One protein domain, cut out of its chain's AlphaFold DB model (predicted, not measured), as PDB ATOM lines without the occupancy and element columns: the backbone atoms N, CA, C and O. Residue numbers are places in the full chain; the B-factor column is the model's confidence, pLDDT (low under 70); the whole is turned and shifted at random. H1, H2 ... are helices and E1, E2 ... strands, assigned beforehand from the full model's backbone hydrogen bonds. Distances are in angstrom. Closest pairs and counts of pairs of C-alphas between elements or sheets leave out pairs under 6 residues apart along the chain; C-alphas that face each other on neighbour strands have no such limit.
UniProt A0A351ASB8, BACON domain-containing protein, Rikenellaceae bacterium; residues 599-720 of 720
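This is residues 599 to 720 of the 720 residues of the protein "BACON domain-containing protein" of Rikenellaceae bacterium (UniProt A0A351ASB8). With little regular structure, the chain winds in stacked turns, a short three-sided solenoid walled by the parallel sheets E1 E5 E8 E10, E3 E6 and E4 E7 E9. The printed part has 122 residues, under half of them in named elements, and these are mostly strand, in the order E1 to E8, H1, E9, E10 along the chain. The whole is compact, radius of gyration of the C-alphas 13.0 A, spanning 36 by 35 by 23 A.

Parallel neighbours within hydrogen-bond range are E1 (606 to 608) and E5 (641 to 647), N 606 to O 645, 2.9 A; E3 (627 to 630) and E6 (658 to 661), N 630 to O 660, 2.9 A; E4 (635 to 638) and E7 (671 to 673), N 637 to O 672, 2.9 A; E5 and E8 (680 to 686), N 683 to O 642, 2.8 A; E7 and E9 (712 to 714), N 673 to O 713, 2.9 A; E8 and E10 (716 to 718), N 682 to O 717, 3.0 A. E2 (622 to 624) pairs with no named strand. H1 (696 to 699), too short for an O i to N i+4 pair, only grazes the sheet E1 E5 E8 E10.

E1 begins at C-alpha 606 (151.803, 127.024, 119.424); E10 ends at C-alpha 718 (142.682, 116.905, 106.665). E5 measures 17.7 A, E8 16.5 A.

The printed part has no cut. The links E1 to E2 and H1 to E9 are long. No printed residue is under 70 in pLDDT.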
ATOM      1  N   GLY A 599     156.649 122.734 101.797       98.62
ATOM      2  CA  GLY A 599     157.032 121.422 102.329       98.62
ATOM      3  C   GLY A 599     157.439 121.421 103.806       98.62
ATOM      4  O   GLY A 599     158.170 120.531 104.220       98.62
ATOM      5  N   CYS A 600     157.045 122.436 104.580       98.88
ATOM      6  CA  CYS A 600     157.432 122.562 105.984       98.88
ATOM      7  C   CYS A 600     156.444 121.837 106.900       98.88
ATOM      8  O   CYS A 600     155.254 121.749 106.590       98.88
ATOM      9  N   GLU A 601     156.927 121.355 108.040       98.94
ATOM     10  CA  GLU A 601     156.136 120.559 108.977       98.94
ATOM     11  C   GLU A 601     156.202 121.146 110.390       98.94
ATOM     12  O   GLU A 601     157.288 121.347 110.929       98.94
ATOM     13  N   ASN A 602     155.047 121.417 110.997       98.88
ATOM     14  CA  ASN A 602     154.957 121.817 112.398       98.88
ATOM     15  C   ASN A 602     154.249 120.745 113.230       98.88
ATOM     16  O   ASN A 602     153.073 120.466 113.007       98.88
ATOM     17  N   TYR A 603     154.967 120.230 114.218       98.88
ATOM     18  CA  TYR A 603     154.512 119.315 115.261       98.88
ATOM     19  C   TYR A 603     154.522 119.965 116.652       98.88
ATOM     20  O   TYR A 603     153.863 119.492 117.573       98.88
ATOM     21  N   GLY A 604     155.275 121.057 116.809       98.69
ATOM     22  CA  GLY A 604     155.369 121.797 118.057       98.69
ATOM     23  C   GLY A 604     154.088 122.566 118.362       98.69
ATOM     24  O   GLY A 604     153.506 123.202 117.478       98.69
ATOM     25  N   ASN A 605     153.647 122.525 119.618       98.75
ATOM     26  CA  ASN A 605     152.501 123.315 120.059       98.75
ATOM     27  C   ASN A 605     152.780 124.811 119.888       98.75
ATOM     28  O   ASN A 605     153.904 125.275 120.070       98.75
ATOM     29  N   VAL A 606     151.737 125.569 119.559       98.88
ATOM     30  CA  VAL A 606     151.803 127.024 119.424       98.88
ATOM     31  C   VAL A 606     150.827 127.634 120.419       98.88
ATOM     32  O   VAL A 606     149.606 127.486 120.298       98.88
ATOM     33  N   LYS A 607     151.373 128.306 121.430       98.31
ATOM     34  CA  LYS A 607     150.620 128.790 122.586       98.31
ATOM     35  C   LYS A 607     150.823 130.286 122.794       98.31
ATOM     36  O   LYS A 607     151.920 130.811 122.620       98.31
ATOM     37  N   SER A 608     149.766 130.961 123.225       98.50
ATOM     38  CA  SER A 608     149.830 132.322 123.750       98.50
ATOM     39  C   SER A 608     148.999 132.448 125.018       98.50
ATOM     40  O   SER A 608     147.869 131.968 125.055       98.50
ATOM     41  N   ASP A 609     149.526 133.161 126.010       98.38
ATOM     42  CA  ASP A 609     148.743 133.674 127.144       98.38
ATOM     43  C   ASP A 609     148.281 135.125 126.899       98.38
ATOM     44  O   ASP A 609     147.388 135.638 127.573       98.38
ATOM     45  N   VAL A 610     148.843 135.787 125.883       97.69
ATOM     46  CA  VAL A 610     148.481 137.143 125.462       97.69
ATOM     47  C   VAL A 610     147.315 137.088 124.476       97.69
ATOM     48  O   VAL A 610     147.328 136.315 123.514       97.69
ATOM     49  N   LYS A 611     146.306 137.948 124.672       97.12
ATOM     50  CA  LYS A 611     145.222 138.118 123.697       97.12
ATOM     51  C   LYS A 611     145.730 138.905 122.488       97.12
ATOM     52  O   LYS A 611     145.961 140.109 122.577       97.12
ATOM     53  N   LEU A 612     145.876 138.228 121.356       96.25
ATOM     54  CA  LEU A 612     146.416 138.815 120.129       96.25
ATOM     55  C   LEU A 612     145.321 139.512 119.314       96.25
ATOM     56  O   LEU A 612     144.266 138.932 119.062       96.25
ATOM     57  N   ALA A 613     145.564 140.760 118.914       94.00
ATOM     58  CA  ALA A 613     144.526 141.681 118.432       94.00
ATOM     59  C   ALA A 613     144.632 142.020 116.934       94.00
ATOM     60  O   ALA A 613     144.206 143.093 116.505       94.00
ATOM     61  N   GLY A 614     145.232 141.139 116.139       91.62
ATOM     62  CA  GLY A 614     145.466 141.402 114.730       91.62
ATOM     63  C   GLY A 614     144.215 141.428 113.866       91.62
ATOM     64  O   GLY A 614     143.203 140.777 114.143       91.62
ATOM     65  N   THR A 615     144.310 142.193 112.783       88.75
ATOM     66  CA  THR A 615     143.224 142.417 111.829       88.75
ATOM     67  C   THR A 615     143.743 142.318 110.400       88.75
ATOM     68  O   THR A 615     144.930 142.473 110.114       88.75
ATOM     69  N   GLU A 616     142.832 142.130 109.460       84.50
ATOM     70  CA  GLU A 616     143.128 142.077 108.032       84.50
ATOM     71  C   GLU A 616     143.601 143.442 107.486       84.50
ATOM     72  O   GLU A 616     144.252 143.509 106.442       84.50
ATOM     73  N   SER A 617     143.329 144.542 108.206       79.75
ATOM     74  CA  SER A 617     143.832 145.883 107.885       79.75
ATOM     75  C   SER A 617     145.264 146.129 108.378       79.75
ATOM     76  O   SER A 617     146.002 146.876 107.728       79.75
ATOM     77  N   SER A 618     145.687 145.487 109.474       73.19
ATOM     78  CA  SER A 618     147.033 145.597 110.046       73.19
ATOM     79  C   SER A 618     147.599 144.218 110.392       73.19
ATOM     80  O   SER A 618     147.248 143.634 111.414       73.19
ATOM     81  N   ALA A 619     148.510 143.723 109.547       76.62
ATOM     82  CA  ALA A 619     149.170 142.418 109.639       76.62
ATOM     83  C   ALA A 619     150.155 142.280 110.825       76.62
ATOM     84  O   ALA A 619     151.345 142.031 110.640       76.62
ATOM     85  N   ALA A 620     149.676 142.472 112.049       85.31
ATOM     86  CA  ALA A 620     150.401 142.274 113.301       85.31
ATOM     87  C   ALA A 620     149.432 141.683 114.331       85.31
ATOM     88  O   ALA A 620     148.249 141.990 114.257       85.31
ATOM     89  N   GLY A 621     149.896 140.878 115.291       92.38
ATOM     90  CA  GLY A 621     149.014 140.354 116.344       92.38
ATOM     91  C   GLY A 621     148.293 139.054 115.995       92.38
ATOM     92  O   GLY A 621     147.085 138.988 116.197       92.38
ATOM     93  N   GLY A 622     148.974 138.049 115.439       95.62
ATOM     94  CA  GLY A 622     148.348 136.791 115.008       95.62
ATOM     95  C   GLY A 622     149.061 135.542 115.519       95.62
ATOM     96  O   GLY A 622     150.277 135.567 115.697       95.62
ATOM     97  N   LEU A 623     148.314 134.455 115.729       98.00
ATOM     98  CA  LEU A 623     148.856 133.148 116.112       98.00
ATOM     99  C   LEU A 623     148.435 132.049 115.131       98.00
ATOM    100  O   LEU A 623     147.249 131.841 114.888       98.00
ATOM    101  N   GLY A 624     149.404 131.342 114.556       98.06
ATOM    102  CA  GLY A 624     149.152 130.306 113.557       98.06
ATOM    103  C   GLY A 624     149.974 129.048 113.789       98.06
ATOM    104  O   GLY A 624     151.156 129.127 114.103       98.06
ATOM    105  N   GLY A 625     149.384 127.876 113.562       98.56
ATOM    106  CA  GLY A 625     150.146 126.620 113.559       98.56
ATOM    107  C   GLY A 625     151.230 126.571 112.469       98.56
ATOM    108  O   GLY A 625     152.229 125.880 112.636       98.56
ATOM    109  N   LEU A 626     151.094 127.354 111.388       98.62
ATOM    110  CA  LEU A 626     152.133 127.541 110.367       98.62
ATOM    111  C   LEU A 626     152.811 128.916 110.488       98.62
ATOM    112  O   LEU A 626     154.020 128.992 110.706       98.62
ATOM    113  N   VAL A 627     152.047 130.007 110.357       98.50
ATOM    114  CA  VAL A 627     152.562 131.388 110.375       98.50
ATOM    115  C   VAL A 627     151.718 132.287 111.274       98.50
ATOM    116  O   VAL A 627     150.494 132.298 111.167       98.50
ATOM    117  N   GLY A 628     152.355 133.106 112.112       97.50
ATOM    118  CA  GLY A 628     151.640 134.017 113.012       97.50
ATOM    119  C   GLY A 628     150.829 135.082 112.279       97.50
ATOM    120  O   GLY A 628     149.609 135.164 112.418       97.50
ATOM    121  N   ALA A 629     151.493 135.882 111.451       95.69
ATOM    122  CA  ALA A 629     150.839 136.886 110.615       95.69
ATOM    123  C   ALA A 629     151.529 137.010 109.256       95.69
ATOM    124  O   ALA A 629     152.735 136.785 109.150       95.69
ATOM    125  N   VAL A 630     150.779 137.406 108.226       94.12
ATOM    126  CA  VAL A 630     151.331 137.663 106.888       94.12
ATOM    127  C   VAL A 630     151.044 139.070 106.387       94.12
ATOM    128  O   VAL A 630     149.950 139.597 106.601       94.12
ATOM    129  N   GLY A 631     152.036 139.658 105.711       91.50
ATOM    130  CA  GLY A 631     151.982 140.972 105.073       91.50
ATOM    131  C   GLY A 631     151.037 141.037 103.865       91.50
ATOM    132  O   GLY A 631     150.017 140.365 103.826       91.50
ATOM    133  N   ASN A 632     151.318 141.910 102.892       90.69
ATOM    134  CA  ASN A 632     150.461 142.105 101.708       90.69
ATOM    135  C   ASN A 632     151.295 142.107 100.419       90.69
ATOM    136  O   ASN A 632     151.384 143.118  99.716       90.69
ATOM    137  N   THR A 633     151.937 140.980 100.130       90.69
ATOM    138  CA  THR A 633     152.830 140.778  98.977       90.69
ATOM    139  C   THR A 633     152.528 139.439  98.331       90.69
ATOM    140  O   THR A 633     152.399 138.464  99.056       90.69
ATOM    141  N   ALA A 634     152.452 139.357  97.002       93.00
ATOM    142  CA  ALA A 634     152.081 138.109  96.333       93.00
ATOM    143  C   ALA A 634     152.979 136.927  96.749       93.00
ATOM    144  O   ALA A 634     154.197 137.023  96.613       93.00
ATOM    145  N   MET A 635     152.381 135.851  97.275       94.06
ATOM    146  CA  MET A 635     153.112 134.711  97.843       94.06
ATOM    147  C   MET A 635     152.251 133.440  97.933       94.06
ATOM    148  O   MET A 635     151.022 133.502  97.859       94.06
ATOM    149  N   THR A 636     152.901 132.292  98.129       97.19
ATOM    150  CA  THR A 636     152.265 130.970  98.229       97.19
ATOM    151  C   THR A 636     152.894 130.151  99.348       97.19
ATOM    152  O   THR A 636     154.119 130.016  99.399       97.19
ATOM    153  N   TYR A 637     152.055 129.555 100.199       98.31
ATOM    154  CA  TYR A 637     152.451 128.568 101.205       98.31
ATOM    155  C   TYR A 637     151.880 127.203 100.848       98.31
ATOM    156  O   TYR A 637     150.670 127.047 100.938       98.31
ATOM    157  N   SER A 638     152.693 126.230 100.437       98.50
ATOM    158  CA  SER A 638     152.195 124.984  99.827       98.50
ATOM    159  C   SER A 638     152.869 123.713 100.341       98.50
ATOM    160  O   SER A 638     154.007 123.726 100.809       98.50
ATOM    161  N   GLY A 639     152.156 122.586 100.259       98.62
ATOM    162  CA  GLY A 639     152.658 121.270 100.665       98.62
ATOM    163  C   GLY A 639     153.078 121.163 102.134       98.62
ATOM    164  O   GLY A 639     153.828 120.255 102.481       98.62
ATOM    165  N   CYS A 640     152.657 122.094 102.991       98.88
ATOM    166  CA  CYS A 640     153.030 122.110 104.401       98.88
ATOM    167  C   CYS A 640     152.116 121.195 105.224       98.88
ATOM    168  O   CYS A 640     150.944 121.011 104.886       98.88
ATOM    169  N   LYS A 641     152.633 120.667 106.335       98.81
ATOM    170  CA  LYS A 641     151.871 119.872 107.305       98.81
ATOM    171  C   LYS A 641     151.859 120.568 108.661       98.81
ATOM    172  O   LYS A 641     152.897 121.018 109.134       98.81
ATOM    173  N   VAL A 642     150.698 120.637 109.293       98.81
ATOM    174  CA  VAL A 642     150.557 121.139 110.661       98.81
ATOM    175  C   VAL A 642     149.808 120.098 111.474       98.81
ATOM    176  O   VAL A 642     148.636 119.847 111.213       98.81
ATOM    177  N   ASP A 643     150.479 119.507 112.452       98.62
ATOM    178  CA  ASP A 643     149.912 118.554 113.403       98.62
ATOM    179  C   ASP A 643     150.307 118.972 114.820       98.62
ATOM    180  O   ASP A 643     151.299 118.511 115.372       98.62
ATOM    181  N   CYS A 644     149.580 119.940 115.377       98.50
ATOM    182  CA  CYS A 644     149.935 120.553 116.655       98.50
ATOM    183  C   CYS A 644     148.704 121.024 117.434       98.50
ATOM    184  O   CYS A 644     147.584 121.055 116.913       98.50
ATOM    185  N   THR A 645     148.915 121.440 118.683       98.69
ATOM    186  CA  THR A 645     147.909 122.201 119.426       98.69
ATOM    187  C   THR A 645     148.144 123.695 119.275       98.69
ATOM    188  O   THR A 645     149.231 124.198 119.557       98.69
ATOM    189  N   VAL A 646     147.093 124.411 118.890       98.69
ATOM    190  CA  VAL A 646     147.054 125.868 118.787       98.69
ATOM    191  C   VAL A 646     146.135 126.407 119.882       98.69
ATOM    192  O   VAL A 646     144.944 126.082 119.922       98.69
ATOM    193  N   SER A 647     146.670 127.226 120.791       97.81
ATOM    194  CA  SER A 647     145.911 127.757 121.933       97.81
ATOM    195  C   SER A 647     146.225 129.226 122.225       97.81
ATOM    196  O   SER A 647     147.375 129.655 122.205       97.81
ATOM    197  N   ALA A 648     145.175 130.011 122.467       97.06
ATOM    198  CA  ALA A 648     145.251 131.432 122.791       97.06
ATOM    199  C   ALA A 648     143.991 131.865 123.565       97.06
ATOM    200  O   ALA A 648     142.970 131.167 123.487       97.06
ATOM    201  N   PRO A 649     143.999 133.022 124.255       97.25
ATOM    202  CA  PRO A 649     142.804 133.553 124.900       97.25
ATOM    203  C   PRO A 649     141.661 133.767 123.904       97.25
ATOM    204  O   PRO A 649     141.886 134.124 122.742       97.25
ATOM    205  N   THR A 650     140.421 133.606 124.367       93.94
ATOM    206  CA  THR A 650     139.220 133.767 123.537       93.94
ATOM    207  C   THR A 650     139.184 135.125 122.828       93.94
ATOM    208  O   THR A 650     139.417 136.184 123.422       93.94
ATOM    209  N   GLY A 651     138.865 135.097 121.532       92.00
ATOM    210  CA  GLY A 651     138.824 136.283 120.676       92.00
ATOM    211  C   GLY A 651     140.190 136.749 120.165       92.00
ATOM    212  O   GLY A 651     140.271 137.848 119.624       92.00
ATOM    213  N   SER A 652     141.250 135.956 120.346       95.25
ATOM    214  CA  SER A 652     142.536 136.205 119.687       95.25
ATOM    215  C   SER A 652     142.456 135.947 118.182       95.25
ATOM    216  O   SER A 652     141.721 135.065 117.730       95.25
ATOM    217  N   ALA A 653     143.263 136.663 117.400       94.88
ATOM    218  CA  ALA A 653     143.434 136.367 115.984       94.88
ATOM    219  C   ALA A 653     144.287 135.101 115.783       94.88
ATOM    220  O   ALA A 653     145.513 135.176 115.704       94.88
ATOM    221  N   ALA A 654     143.637 133.931 115.754       96.50
ATOM    222  CA  ALA A 654     144.321 132.643 115.699       96.50
ATOM    223  C   ALA A 654     143.692 131.629 114.727       96.50
ATOM    224  O   ALA A 654     142.477 131.633 114.515       96.50
ATOM    225  N   SER A 655     144.519 130.744 114.155       96.69
ATOM    226  CA  SER A 655     144.075 129.587 113.357       96.69
ATOM    227  C   SER A 655     145.135 128.477 113.272       96.69
ATOM    228  O   SER A 655     146.264 128.644 113.731       96.69
ATOM    229  N   MET A 656     144.805 127.341 112.650       97.94
ATOM    230  CA  MET A 656     145.764 126.248 112.429       97.94
ATOM    231  C   MET A 656     146.846 126.571 111.393       97.94
ATOM    232  O   MET A 656     147.921 125.987 111.447       97.94
ATOM    233  N   LEU A 657     146.598 127.483 110.452       97.56
ATOM    234  CA  LEU A 657     147.572 127.815 109.408       97.56
ATOM    235  C   LEU A 657     148.131 129.214 109.628       97.56
ATOM    236  O   LEU A 657     149.262 129.354 110.084       97.56
ATOM    237  N   VAL A 658     147.344 130.245 109.326       96.94
ATOM    238  CA  VAL A 658     147.794 131.638 109.387       96.94
ATOM    239  C   VAL A 658     146.927 132.424 110.357       96.94
ATOM    240  O   VAL A 658     145.712 132.503 110.164       96.94
ATOM    241  N   GLY A 659     147.526 133.003 111.397       95.25
ATOM    242  CA  GLY A 659     146.772 133.727 112.424       95.25
ATOM    243  C   GLY A 659     146.067 134.970 111.880       95.25
ATOM    244  O   GLY A 659     144.870 135.154 112.096       95.25
ATOM    245  N   VAL A 660     146.795 135.799 111.124       94.12
ATOM    246  CA  VAL A 660     146.277 137.027 110.492       94.12
ATOM    247  C   VAL A 660     146.730 137.119 109.040       94.12
ATOM    248  O   VAL A 660     147.920 137.006 108.749       94.12
ATOM    249  N   ILE A 661     145.788 137.399 108.134       92.94
ATOM    250  CA  ILE A 661     146.041 137.508 106.692       92.94
ATOM    251  C   ILE A 661     145.850 138.957 106.224       92.94
ATOM    252  O   ILE A 661     144.744 139.368 105.874       92.94
ATOM    253  N   GLY A 662     146.944 139.725 106.144       88.75
ATOM    254  CA  GLY A 662     146.941 141.115 105.653       88.75
ATOM    255  C   GLY A 662     146.596 141.282 104.165       88.75
ATOM    256  O   GLY A 662     146.407 142.403 103.685       88.75
ATOM    257  N   HIS A 663     146.506 140.173 103.431       84.44
ATOM    258  CA  HIS A 663     146.028 140.108 102.052       84.44
ATOM    259  C   HIS A 663     144.513 140.254 101.922       84.44
ATOM    260  O   HIS A 663     144.018 140.601 100.850       84.44
ATOM    261  N   ASN A 664     143.764 139.983 102.989       86.25
ATOM    262  CA  ASN A 664     142.310 139.971 102.960       86.25
ATOM    263  C   ASN A 664     141.719 141.364 103.233       86.25
ATOM    264  O   ASN A 664     140.868 141.552 104.094       86.25
ATOM    265  N   LYS A 665     142.201 142.358 102.487       86.31
ATOM    266  CA  LYS A 665     141.707 143.738 102.496       86.31
ATOM    267  C   LYS A 665     141.305 144.160 101.089       86.31
ATOM    268  O   LYS A 665     141.735 143.547 100.111       86.31
ATOM    269  N   SER A 666     140.506 145.220 100.983       81.31
ATOM    270  CA  SER A 666     140.130 145.789  99.683       81.31
ATOM    271  C   SER A 666     141.388 146.116  98.862       81.31
ATOM    272  O   SER A 666     142.280 146.812  99.347       81.31
ATOM    273  N   GLY A 667     141.499 145.553  97.653       82.94
ATOM    274  CA  GLY A 667     142.679 145.701  96.786       82.94
ATOM    275  C   GLY A 667     143.939 144.933  97.230       82.94
ATOM    276  O   GLY A 667     145.043 145.268  96.791       82.94
ATOM    277  N   GLY A 668     143.814 143.936  98.113       86.62
ATOM    278  CA  GLY A 668     144.933 143.097  98.559       86.62
ATOM    279  C   GLY A 668     145.577 142.261  97.441       86.62
ATOM    280  O   GLY A 668     144.974 141.998  96.401       86.62
ATOM    281  N   LYS A 669     146.829 141.829  97.646       92.81
ATOM    282  CA  LYS A 669     147.575 140.993  96.681       92.81
ATOM    283  C   LYS A 669     147.138 139.524  96.744       92.81
ATOM    284  O   LYS A 669     146.495 139.114  97.706       92.81
ATOM    285  N   ALA A 670     147.512 138.721  95.748       93.88
ATOM    286  CA  ALA A 670     147.223 137.285  95.736       93.88
ATOM    287  C   ALA A 670     147.958 136.539  96.861       93.88
ATOM    288  O   ALA A 670     149.117 136.845  97.141       93.88
ATOM    289  N   PHE A 671     147.295 135.575  97.495       96.00
ATOM    290  CA  PHE A 671     147.907 134.706  98.501       96.00
ATOM    291  C   PHE A 671     147.270 133.324  98.471       96.00
ATOM    292  O   PHE A 671     146.057 133.199  98.623       96.00
ATOM    293  N   ALA A 672     148.086 132.292  98.292       97.44
ATOM    294  CA  ALA A 672     147.616 130.914  98.278       97.44
ATOM    295  C   ALA A 672     148.071 130.177  99.541       97.44
ATOM    296  O   ALA A 672     149.270 130.025  99.787       97.44
ATOM    297  N   VAL A 673     147.104 129.690 100.317       97.50
ATOM    298  CA  VAL A 673     147.325 128.747 101.418       97.50
ATOM    299  C   VAL A 673     147.039 127.347 100.886       97.50
ATOM    300  O   VAL A 673     145.914 126.854 100.931       97.50
ATOM    301  N   GLY A 674     148.077 126.726 100.345       97.88
ATOM    302  CA  GLY A 674     148.037 125.488  99.583       97.88
ATOM    303  C   GLY A 674     147.704 125.741  98.115       97.88
ATOM    304  O   GLY A 674     147.048 126.723  97.757       97.88
ATOM    305  N   THR A 675     148.118 124.818  97.253       97.94
ATOM    306  CA  THR A 675     147.692 124.757  95.846       97.94
ATOM    307  C   THR A 675     146.961 123.444  95.584       97.94
ATOM    308  O   THR A 675     147.049 122.525  96.392       97.94
ATOM    309  N   ALA A 676     146.249 123.329  94.462       96.25
ATOM    310  CA  ALA A 676     145.607 122.065  94.086       96.25
ATOM    311  C   ALA A 676     146.626 120.918  93.918       96.25
ATOM    312  O   ALA A 676     146.355 119.786  94.295       96.25
ATOM    313  N   GLU A 677     147.819 121.226  93.399       97.06
ATOM    314  CA  GLU A 677     148.918 120.266  93.207       97.06
ATOM    315  C   GLU A 677     149.687 119.961  94.502       97.06
ATOM    316  O   GLU A 677     150.383 118.955  94.608       97.06
ATOM    317  N   SER A 678     149.631 120.858  95.485       97.81
ATOM    318  CA  SER A 678     150.371 120.751  96.745       97.81
ATOM    319  C   SER A 678     149.555 121.375  97.878       97.81
ATOM    320  O   SER A 678     149.891 122.467  98.369       97.81
ATOM    321  N   PRO A 679     148.455 120.714  98.284       98.25
ATOM    322  CA  PRO A 679     147.604 121.208  99.351       98.25
ATOM    323  C   PRO A 679     148.358 121.195 100.680       98.25
ATOM    324  O   PRO A 679     149.224 120.348 100.922       98.25
ATOM    325  N   ASN A 680     148.017 122.137 101.556       98.75
ATOM    326  CA  ASN A 680     148.471 122.075 102.944       98.75
ATOM    327  C   ASN A 680     147.613 121.065 103.709       98.75
ATOM    328  O   ASN A 680     146.429 120.906 103.414       98.75
ATOM    329  N   LYS A 681     148.190 120.400 104.707       98.69
ATOM    330  CA  LYS A 681     147.501 119.371 105.491       98.69
ATOM    331  C   LYS A 681     147.485 119.743 106.962       98.69
ATOM    332  O   LYS A 681     148.525 120.131 107.491       98.69
ATOM    333  N   ILE A 682     146.330 119.620 107.612       98.56
ATOM    334  CA  ILE A 682     146.191 119.951 109.036       98.56
ATOM    335  C   ILE A 682     145.573 118.822 109.863       98.56
ATOM    336  O   ILE A 682     144.661 118.132 109.406       98.56
ATOM    337  N   LYS A 683     146.068 118.687 111.092       98.06
ATOM    338  CA  LYS A 683     145.583 117.837 112.185       98.06
ATOM    339  C   LYS A 683     145.948 118.499 113.520       98.06
ATOM    340  O   LYS A 683     146.649 119.510 113.548       98.06
ATOM    341  N   GLY A 684     145.414 117.975 114.616       97.69
ATOM    342  CA  GLY A 684     145.730 118.417 115.968       97.69
ATOM    343  C   GLY A 684     144.519 119.034 116.649       97.69
ATOM    344  O   GLY A 684     143.400 118.545 116.483       97.69
ATOM    345  N   SER A 685     144.729 120.085 117.440       97.94
ATOM    346  CA  SER A 685     143.653 120.725 118.207       97.94
ATOM    347  C   SER A 685     143.742 122.247 118.169       97.94
ATOM    348  O   SER A 685     144.824 122.818 118.262       97.94
ATOM    349  N   PHE A 686     142.592 122.911 118.099       96.94
ATOM    350  CA  PHE A 686     142.475 124.364 118.169       96.94
ATOM    351  C   PHE A 686     141.580 124.761 119.343       96.94
ATOM    352  O   PHE A 686     140.419 124.356 119.402       96.94
ATOM    353  N   ALA A 687     142.113 125.555 120.276       90.94
ATOM    354  CA  ALA A 687     141.380 126.059 121.443       90.94
ATOM    355  C   ALA A 687     140.595 124.958 122.199       90.94
ATOM    356  O   ALA A 687     139.433 125.136 122.554       90.94
ATOM    357  N   GLY A 688     141.225 123.792 122.397       91.88
ATOM    358  CA  GLY A 688     140.627 122.626 123.065       91.88
ATOM    359  C   GLY A 688     139.726 121.750 122.185       91.88
ATOM    360  O   GLY A 688     139.324 120.676 122.619       91.88
ATOM    361  N   THR A 689     139.436 122.157 120.945       95.88
ATOM    362  CA  THR A 689     138.677 121.349 119.980       95.88
ATOM    363  C   THR A 689     139.627 120.515 119.129       95.88
ATOM    364  O   THR A 689     140.454 121.070 118.408       95.88
ATOM    365  N   THR A 690     139.487 119.191 119.162       97.69
ATOM    366  CA  THR A 690     140.216 118.295 118.255       97.69
ATOM    367  C   THR A 690     139.680 118.410 116.830       97.69
ATOM    368  O   THR A 690     138.466 118.412 116.599       97.69
ATOM    369  N   LEU A 691     140.592 118.517 115.864       97.81
ATOM    370  CA  LEU A 691     140.243 118.567 114.452       97.81
ATOM    371  C   LEU A 691     139.843 117.182 113.941       97.81
ATOM    372  O   LEU A 691     140.478 116.180 114.259       97.81
ATOM    373  N   THR A 692     138.823 117.149 113.095       97.44
ATOM    374  CA  THR A 692     138.313 115.955 112.419       97.44
ATOM    375  C   THR A 692     138.137 116.246 110.923       97.44
ATOM    376  O   THR A 692     138.134 117.419 110.520       97.44
ATOM    377  N   PRO A 693     137.950 115.217 110.071       97.56
ATOM    378  CA  PRO A 693     137.620 115.418 108.659       97.56
ATOM    379  C   PRO A 693     136.394 116.317 108.426       97.56
ATOM    380  O   PRO A 693     136.308 116.977 107.393       97.56
ATOM    381  N   GLU A 694     135.469 116.379 109.384       96.81
ATOM    382  CA  GLU A 694     134.221 117.140 109.291       96.81
ATOM    383  C   GLU A 694     134.372 118.613 109.701       96.81
ATOM    384  O   GLU A 694     133.581 119.442 109.254       96.81
ATOM    385  N   ASN A 695     135.355 118.964 110.542       95.62
ATOM    386  CA  ASN A 695     135.438 120.304 111.144       95.62
ATOM    387  C   ASN A 695     136.708 121.106 110.787       95.62
ATOM    388  O   ASN A 695     136.761 122.309 111.051       95.62
ATOM    389  N   TYR A 696     137.726 120.490 110.174       96.44
ATOM    390  CA  TYR A 696     139.036 121.133 109.984       96.44
ATOM    391  C   TYR A 696     138.970 122.439 109.167       96.44
ATOM    392  O   TYR A 696     139.728 123.377 109.423       96.44
ATOM    393  N   GLN A 697     138.032 122.541 108.219       94.44
ATOM    394  CA  GLN A 697     137.853 123.727 107.369       94.44
ATOM    395  C   GLN A 697     137.428 124.974 108.156       94.44
ATOM    396  O   GLN A 697     137.691 126.097 107.722       94.44
ATOM    397  N   THR A 698     136.805 124.798 109.323       93.88
ATOM    398  CA  THR A 698     136.469 125.901 110.229       93.88
ATOM    399  C   THR A 698     137.718 126.498 110.874       93.88
ATOM    400  O   THR A 698     137.753 127.699 111.119       93.88
ATOM    401  N   TYR A 699     138.745 125.675 111.111       95.38
ATOM    402  CA  TYR A 699     139.933 126.036 111.892       95.38
ATOM    403  C   TYR A 699     141.197 126.251 111.052       95.38
ATOM    404  O   TYR A 699     142.184 126.786 111.556       95.38
ATOM    405  N   MET A 700     141.178 125.910 109.756       94.38
ATOM    406  CA  MET A 700     142.267 126.244 108.820       94.38
ATOM    407  C   MET A 700     142.498 127.761 108.686       94.38
ATOM    408  O   MET A 700     143.543 128.199 108.209       94.38
ATOM    409  N   ARG A 701     141.512 128.559 109.103       90.94
ATOM    410  CA  ARG A 701     141.519 130.022 109.192       90.94
ATOM    411  C   ARG A 701     140.745 130.446 110.440       90.94
ATOM    412  O   ARG A 701     140.128 129.607 111.090       90.94
ATOM    413  N   ARG A 702     140.774 131.736 110.781       87.19
ATOM    414  CA  ARG A 702     140.006 132.252 111.923       87.19
ATOM    415  C   ARG A 702     138.502 131.975 111.706       87.19
ATOM    416  O   ARG A 702     138.029 132.228 110.597       87.19
ATOM    417  N   PRO A 703     137.736 131.490 112.703       81.06
ATOM    418  CA  PRO A 703     136.324 131.135 112.506       81.06
ATOM    419  C   PRO A 703     135.425 132.272 111.984       81.06
ATOM    420  O   PRO A 703     134.497 132.029 111.220       81.06
ATOM    421  N   ASP A 704     135.713 133.519 112.349       82.25
ATOM    422  CA  ASP A 704     135.005 134.732 111.914       82.25
ATOM    423  C   ASP A 704     135.702 135.463 110.748       82.25
ATOM    424  O   ASP A 704     135.369 136.606 110.429       82.25
ATOM    425  N   PHE A 705     136.650 134.804 110.077       85.19
ATOM    426  CA  PHE A 705     137.335 135.340 108.903       85.19
ATOM    427  C   PHE A 705     136.363 135.544 107.730       85.19
ATOM    428  O   PHE A 705     135.848 134.586 107.145       85.19
ATOM    429  N   LYS A 706     136.157 136.805 107.332       85.50
ATOM    430  CA  LYS A 706     135.339 137.176 106.167       85.50
ATOM    431  C   LYS A 706     136.217 137.396 104.948       85.50
ATOM    432  O   LYS A 706     136.912 138.403 104.876       85.50
ATOM    433  N   LEU A 707     136.165 136.490 103.977       88.00
ATOM    434  CA  LEU A 707     136.916 136.624 102.729       88.00
ATOM    435  C   LEU A 707     136.365 137.796 101.895       88.00
ATOM    436  O   LEU A 707     135.266 137.709 101.356       88.00
ATOM    437  N   VAL A 708     137.127 138.886 101.806       89.69
ATOM    438  CA  VAL A 708     136.814 140.077 100.993       89.69
ATOM    439  C   VAL A 708     137.703 140.186  99.753       89.69
ATOM    440  O   VAL A 708     137.332 140.852  98.791       89.69
ATOM    441  N   ASN A 709     138.870 139.536  99.756       90.81
ATOM    442  CA  ASN A 709     139.753 139.457  98.598       90.81
ATOM    443  C   ASN A 709     139.674 138.068  97.953       90.81
ATOM    444  O   ASN A 709     140.236 137.107  98.475       90.81
ATOM    445  N   ASN A 710     139.063 137.983  96.772       89.94
ATOM    446  CA  ASN A 710     138.917 136.729  96.021       89.94
ATOM    447  C   ASN A 710     140.250 136.137  95.523       89.94
ATOM    448  O   ASN A 710     140.279 134.998  95.069       89.94
ATOM    449  N   SER A 711     141.353 136.889  95.609       92.75
ATOM    450  CA  SER A 711     142.700 136.402  95.276       92.75
ATOM    451  C   SER A 711     143.373 135.655  96.435       92.75
ATOM    452  O   SER A 711     144.519 135.225  96.293       92.75
ATOM    453  N   VAL A 712     142.704 135.539  97.589       94.19
ATOM    454  CA  VAL A 712     143.146 134.697  98.705       94.19
ATOM    455  C   VAL A 712     142.461 133.337  98.595       94.19
ATOM    456  O   VAL A 712     141.236 133.251  98.674       94.19
ATOM    457  N   THR A 713     143.245 132.273  98.421       95.81
ATOM    458  CA  THR A 713     142.736 130.911  98.199       95.81
ATOM    459  C   THR A 713     143.216 129.940  99.273       95.81
ATOM    460  O   THR A 713     144.293 130.101  99.847       95.81
ATOM    461  N   PHE A 714     142.398 128.921  99.545       96.69
ATOM    462  CA  PHE A 714     142.691 127.857 100.503       96.69
ATOM    463  C   PHE A 714     142.528 126.502  99.812       96.69
ATOM    464  O   PHE A 714     141.419 126.142  99.425       96.69
ATOM    465  N   ASN A 715     143.622 125.753  99.679       98.00
ATOM    466  CA  ASN A 715     143.626 124.350  99.265       98.00
ATOM    467  C   ASN A 715     144.201 123.537 100.426       98.00
ATOM    468  O   ASN A 715     145.420 123.396 100.569       98.00
ATOM    469  N   VAL A 716     143.308 123.090 101.307       98.25
ATOM    470  CA  VAL A 716     143.668 122.457 102.578       98.25
ATOM    471  C   VAL A 716     142.939 121.130 102.722       98.25
ATOM    472  O   VAL A 716     141.725 121.044 102.525       98.25
ATOM    473  N   GLU A 717     143.684 120.110 103.123       98.31
ATOM    474  CA  GLU A 717     143.187 118.769 103.408       98.31
ATOM    475  C   GLU A 717     143.325 118.442 104.897       98.31
ATOM    476  O   GLU A 717     144.217 118.936 105.592       98.31
ATOM    477  N   TYR A 718     142.462 117.554 105.381       98.00
ATOM    478  CA  TYR A 718     142.682 116.905 106.665       98.00
ATOM    479  C   TYR A 718     143.846 115.909 106.549       98.00
ATOM    480  O   TYR A 718     143.879 115.081 105.632       98.00
ATOM    481  N   LEU A 719     144.802 115.978 107.477       96.44
ATOM    482  CA  LEU A 719     145.884 115.004 107.577       96.44
ATOM    483  C   LEU A 719     145.350 113.744 108.277       96.44
ATOM    484  O   LEU A 719     145.062 113.776 109.470       96.44
ATOM    485  N   LYS A 720     145.185 112.663 107.505       89.38
ATOM    486  CA  LYS A 720     144.633 111.382 107.974       89.38
ATOM    487  C   LYS A 720     145.530 110.679 108.986       89.38
ATOM    488  O   LYS A 720     146.761 110.677 108.773       89.38
TER     489      LYS A 720